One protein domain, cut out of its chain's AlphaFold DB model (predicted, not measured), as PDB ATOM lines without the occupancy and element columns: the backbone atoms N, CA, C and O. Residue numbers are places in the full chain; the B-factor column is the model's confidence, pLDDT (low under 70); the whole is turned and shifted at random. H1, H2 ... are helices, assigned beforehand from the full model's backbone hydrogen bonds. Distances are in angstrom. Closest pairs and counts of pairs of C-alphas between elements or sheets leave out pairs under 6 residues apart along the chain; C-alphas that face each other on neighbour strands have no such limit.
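AT A GLANCE: This is residues 61 to 104 of the 122 residues of an uncharacterized protein of Chromobacterium violaceum (UniProt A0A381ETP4). The domain is a helical hairpin: the longest helix, H2, lies side by side with H1, the two running opposite ways, and residues 98 to 104 stick out as a short tail. The printed part has 44 residues with two named helices, H1 then H2, and no named strand; the class is all helix. It is only just loose, close to compact, with a radius of gyration of the C-alphas of 11.2 A, and only just flat, spanning 35 by 20 by 11 A.

HOW THE PARTS SIT: H2, residues 84 to 99, touches H1, residues 66 to 80, with residues 86 to 93 alone. Their closest C-alphas, those of Met 90 and Leu 71, are 6.1 A apart. They run opposite ways at a shallow tilt of 32 degrees, only just short of steep. In both helices every O i to N i+4 pair is within hydrogen-bond range.

IN THESE COORDINATES: H2 measures 22.4 A from first to last C-alpha and ends at C-alpha 99, (279.390, 267.969, 496.037). H1 measures 21.3 A and begins at C-alpha 66, (279.073, 284.943, 492.986).

THE WHOLE: The two C-alphas farthest apart, those of Ala 81 and Asp 103, are 35.4 A apart. The link from H1 to H2 is tight. The printed part has no cut, and no printed residue is under pLDDT 70.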
ATOM      1  N   GLU A  61     273.392 280.449 494.200       94.19
ATOM      2  CA  GLU A  61     274.768 280.970 494.135       94.19
ATOM      3  C   GLU A  61     275.582 280.468 492.934       94.19
ATOM      4  O   GLU A  61     276.466 281.171 492.442       94.19
ATOM      5  N   TRP A  62     275.271 279.276 492.426       93.75
ATOM      6  CA  TRP A  62     275.969 278.704 491.277       93.75
ATOM      7  C   TRP A  62     275.442 279.184 489.926       93.75
ATOM      8  O   TRP A  62     276.231 279.359 489.001       93.75
ATOM      9  N   ALA A  63     274.133 279.410 489.786       92.50
ATOM     10  CA  ALA A  63     273.558 279.821 488.502       92.50
ATOM     11  C   ALA A  63     273.376 281.340 488.372       92.50
ATOM     12  O   ALA A  63     273.374 281.851 487.253       92.50
ATOM     13  N   GLN A  64     273.194 282.058 489.484       92.56
ATOM     14  CA  GLN A  64     272.935 283.506 489.502       92.56
ATOM     15  C   GLN A  64     273.727 284.277 490.565       92.56
ATOM     16  O   GLN A  64     273.521 285.480 490.703       92.56
ATOM     17  N   GLY A  65     274.596 283.612 491.327       95.38
ATOM     18  CA  GLY A  65     275.402 284.266 492.351       95.38
ATOM     19  C   GLY A  65     276.892 284.270 492.055       95.38
ATOM     20  O   GLY A  65     277.360 283.971 490.952       95.38
ATOM     21  N   ARG A  66     277.650 284.619 493.094       96.31
ATOM     22  CA  ARG A  66     279.073 284.943 492.986       96.31
ATOM     23  C   ARG A  66     279.907 283.732 492.614       96.31
ATOM     24  O   ARG A  66     280.920 283.881 491.942       96.31
ATOM     25  N   SER A  67     279.503 282.536 493.037       97.12
ATOM     26  CA  SER A  67     280.280 281.321 492.765       97.12
ATOM     27  C   SER A  67     280.326 281.015 491.267       97.12
ATOM     28  O   SER A  67     281.403 280.770 490.720       97.12
ATOM     29  N   GLY A  68     279.178 281.114 490.589       96.50
ATOM     30  CA  GLY A  68     279.095 280.971 489.134       96.50
ATOM     31  C   GLY A  68     279.803 282.098 488.380       96.50
ATOM     32  O   GLY A  68     280.538 281.840 487.425       96.50
ATOM     33  N   GLU A  69     279.629 283.346 488.824       97.56
ATOM     34  CA  GLU A  69     280.288 284.517 488.226       97.56
ATOM     35  C   GLU A  69     281.817 284.427 488.311       97.56
ATOM     36  O   GLU A  69     282.504 284.624 487.307       97.56
ATOM     37  N   ASN A  70     282.344 284.058 489.479       97.75
ATOM     38  CA  ASN A  70     283.772 283.867 489.706       97.75
ATOM     39  C   ASN A  70     284.334 282.755 488.814       97.75
ATOM     40  O   ASN A  70     285.347 282.966 488.148       97.75
ATOM     41  N   LEU A  71     283.667 281.595 488.745       97.94
ATOM     42  CA  LEU A  71     284.093 280.493 487.876       97.94
ATOM     43  C   LEU A  71     284.134 280.918 486.402       97.94
ATOM     44  O   LEU A  71     285.106 280.636 485.701       97.94
ATOM     45  N   LYS A  72     283.122 281.659 485.941       97.88
ATOM     46  CA  LYS A  72     283.084 282.193 484.577       97.88
ATOM     47  C   LYS A  72     284.209 283.195 484.314       97.88
ATOM     48  O   LYS A  72     284.824 283.139 483.253       97.88
ATOM     49  N   ALA A  73     284.488 284.097 485.253       97.31
ATOM     50  CA  ALA A  73     285.583 285.056 485.122       97.31
ATOM     51  C   ALA A  73     286.942 284.346 485.013       97.31
ATOM     52  O   ALA A  73     287.740 284.682 484.139       97.31
ATOM     53  N   MET A  74     287.175 283.320 485.839       98.31
ATOM     54  CA  MET A  74     288.386 282.497 485.759       98.31
ATOM     55  C   MET A  74     288.512 281.785 484.407       98.31
ATOM     56  O   MET A  74     289.589 281.804 483.818       98.31
ATOM     57  N   ALA A  75     287.420 281.225 483.879       98.06
ATOM     58  CA  ALA A  75     287.431 280.572 482.568       98.06
ATOM     59  C   ALA A  75     287.780 281.552 481.435       98.06
ATOM     60  O   ALA A  75     288.629 281.249 480.601       98.06
ATOM     61  N   LEU A  76     287.203 282.760 481.450       98.06
ATOM     62  CA  LEU A  76     287.503 283.792 480.451       98.06
ATOM     63  C   LEU A  76     288.981 284.201 480.456       98.06
ATOM     64  O   LEU A  76     289.575 284.374 479.395       98.06
ATOM     65  N   VAL A  77     289.592 284.348 481.636       97.00
ATOM     66  CA  VAL A  77     291.023 284.680 481.726       97.00
ATOM     67  C   VAL A  77     291.897 283.489 481.339       97.00
ATOM     68  O   VAL A  77     292.918 283.685 480.685       97.00
ATOM     69  N   TYR A  78     291.493 282.260 481.670       97.88
ATOM     70  CA  TYR A  78     292.203 281.054 481.240       97.88
ATOM     71  C   TYR A  78     292.253 280.931 479.710       97.88
ATOM     72  O   TYR A  78     293.304 280.599 479.167       97.88
ATOM     73  N   ASP A  79     291.160 281.258 479.014       97.69
ATOM     74  CA  ASP A  79     291.116 281.256 477.546       97.69
ATOM     75  C   ASP A  79     292.089 282.278 476.926       97.69
ATOM     76  O   ASP A  79     292.637 282.044 475.847       97.69
ATOM     77  N   ILE A  80     292.336 283.401 477.612       95.44
ATOM     78  CA  ILE A  80     293.300 284.433 477.194       95.44
ATOM     79  C   ILE A  80     294.740 284.002 477.511       95.44
ATOM     80  O   ILE A  80     295.641 284.161 476.686       95.44
ATOM     81  N   ALA A  81     294.967 283.487 478.718       95.88
ATOM     82  CA  ALA A  81     296.278 283.133 479.241       95.88
ATOM     83  C   ALA A  81     296.187 281.853 480.093       95.88
ATOM     84  O   ALA A  81     295.996 281.927 481.314       95.88
ATOM     85  N   PRO A  82     296.360 280.670 479.474       96.69
ATOM     86  CA  PRO A  82     296.282 279.399 480.181       96.69
ATOM     87  C   PRO A  82     297.262 279.334 481.354       96.69
ATOM     88  O   PRO A  82     298.460 279.589 481.210       96.69
ATOM     89  N   SER A  83     296.746 278.976 482.528       95.69
ATOM     90  CA  SER A  83     297.476 279.018 483.795       95.69
ATOM     91  C   SER A  83     297.056 277.850 484.681       95.69
ATOM     92  O   SER A  83     295.870 277.686 484.970       95.69
ATOM     93  N   GLN A  84     298.023 277.037 485.119       97.88
ATOM     94  CA  GLN A  84     297.748 275.886 485.987       97.88
ATOM     95  C   GLN A  84     297.112 276.304 487.327       97.88
ATOM     96  O   GLN A  84     296.071 275.743 487.653       97.88
ATOM     97  N   PRO A  85     297.616 277.326 488.055       96.94
ATOM     98  CA  PRO A  85     296.961 277.794 489.281       96.94
ATOM     99  C   PRO A  85     295.494 278.193 489.093       96.94
ATOM    100  O   PRO A  85     294.669 278.001 489.987       96.94
ATOM    101  N   LEU A  86     295.157 278.760 487.932       97.62
ATOM    102  CA  LEU A  86     293.787 279.152 487.619       97.62
ATOM    103  C   LEU A  86     292.919 277.926 487.315       97.62
ATOM    104  O   LEU A  86     291.799 277.836 487.811       97.62
ATOM    105  N   LEU A  87     293.455 276.959 486.564       98.31
ATOM    106  CA  LEU A  87     292.788 275.683 486.308       98.31
ATOM    107  C   LEU A  87     292.503 274.920 487.604       98.31
ATOM    108  O   LEU A  87     291.376 274.483 487.809       98.31
ATOM    109  N   ASP A  88     293.480 274.829 488.505       98.50
ATOM    110  CA  ASP A  88     293.324 274.165 489.803       98.50
ATOM    111  C   ASP A  88     292.235 274.846 490.646       98.50
ATOM    112  O   ASP A  88     291.394 274.183 491.260       98.50
ATOM    113  N   LYS A  89     292.186 276.185 490.626       98.25
ATOM    114  CA  LYS A  89     291.130 276.936 491.308       98.25
ATOM    115  C   LYS A  89     289.754 276.664 490.691       98.25
ATOM    116  O   LYS A  89     288.804 276.422 491.435       98.25
ATOM    117  N   MET A  90     289.638 276.641 489.363       98.56
ATOM    118  CA  MET A  90     288.384 276.284 488.687       98.56
ATOM    119  C   MET A  90     287.929 274.863 489.035       98.56
ATOM    120  O   MET A  90     286.750 274.664 489.320       98.56
ATOM    121  N   VAL A  91     288.852 273.897 489.092       98.44
ATOM    122  CA  VAL A  91     288.551 272.524 489.532       98.44
ATOM    123  C   VAL A  91     287.981 272.529 490.950       98.44
ATOM    124  O   VAL A  91     286.937 271.925 491.169       98.44
ATOM    125  N   SER A  92     288.560 273.295 491.880       97.94
ATOM    126  CA  SER A  92     288.020 273.375 493.248       97.94
ATOM    127  C   SER A  92     286.586 273.931 493.322       97.94
ATOM    128  O   SER A  92     285.792 273.494 494.153       97.94
ATOM    129  N   PHE A  93     286.219 274.861 492.430       98.25
ATOM    130  CA  PHE A  93     284.846 275.367 492.320       98.25
ATOM    131  C   PHE A  93     283.901 274.305 491.744       98.25
ATOM    132  O   PHE A  93     282.790 274.138 492.244       98.25
ATOM    133  N   CYS A  94     284.341 273.568 490.722       97.00
ATOM    134  CA  CYS A  94     283.583 272.453 490.156       97.00
ATOM    135  C   CYS A  94     283.359 271.333 491.184       97.00
ATOM    136  O   CYS A  94     282.248 270.814 491.271       97.00
ATOM    137  N   ASP A  95     284.374 270.997 491.983       97.00
ATOM    138  CA  ASP A  95     284.265 270.003 493.054       97.00
ATOM    139  C   ASP A  95     283.231 270.430 494.102       97.00
ATOM    140  O   ASP A  95     282.384 269.626 494.499       97.00
ATOM    141  N   ALA A  96     283.243 271.706 494.504       96.31
ATOM    142  CA  ALA A  96     282.253 272.252 495.428       96.31
ATOM    143  C   ALA A  96     280.828 272.163 494.854       96.31
ATOM    144  O   ALA A  96     279.954 271.582 495.498       96.31
ATOM    145  N   LEU A  97     280.605 272.626 493.619       94.94
ATOM    146  CA  LEU A  97     279.304 272.527 492.945       94.94
ATOM    147  C   LEU A  97     278.809 271.074 492.860       94.94
ATOM    148  O   LEU A  97     277.663 270.781 493.196       94.94
ATOM    149  N   LEU A  98     279.667 270.149 492.422       94.19
ATOM    150  CA  LEU A  98     279.295 268.743 492.265       94.19
ATOM    151  C   LEU A  98     279.012 268.060 493.607       94.19
ATOM    152  O   LEU A  98     278.179 267.155 493.656       94.19
ATOM    153  N   SER A  99     279.658 268.494 494.693       93.88
ATOM    154  CA  SER A  99     279.390 267.969 496.037       93.88
ATOM    155  C   SER A  99     277.980 268.298 496.540       93.88
ATOM    156  O   SER A  99     277.431 267.576 497.373       93.88
ATOM    157  N   GLU A 100     277.372 269.357 496.002       93.31
ATOM    158  CA  GLU A 100     276.037 269.824 496.374       93.31
ATOM    159  C   GLU A 100     274.916 269.208 495.530       93.31
ATOM    160  O   GLU A 100     273.737 269.464 495.790       93.31
ATOM    161  N   ARG A 101     275.267 268.386 494.536       93.69
ATOM    162  CA  ARG A 101     274.310 267.760 493.624       93.69
ATOM    163  C   ARG A 101     273.274 266.950 494.399       93.69
ATOM    164  O   ARG A 101     273.611 266.199 495.317       93.69
ATOM    165  N   ASN A 102     272.008 267.087 494.024       94.00
ATOM    166  CA  ASN A 102     270.880 266.616 494.823       94.00
ATOM    167  C   ASN A 102     270.890 265.102 495.107       94.00
ATOM    168  O   ASN A 102     270.464 264.684 496.178       94.00
ATOM    169  N   ASP A 103     271.384 264.270 494.196       95.44
ATOM    170  CA  ASP A 103     271.509 262.817 494.377       95.44
ATOM    171  C   ASP A 103     272.713 262.393 495.241       95.44
ATOM    172  O   ASP A 103     272.730 261.266 495.736       95.44
ATOM    173  N   ILE A 104     273.694 263.274 495.454       95.19
ATOM    174  CA  ILE A 104     274.902 263.016 496.257       95.19
ATOM    175  C   ILE A 104     274.749 263.588 497.669       95.19
ATOM    176  O   ILE A 104     275.054 262.915 498.656       95.19
TER     177      ILE A 104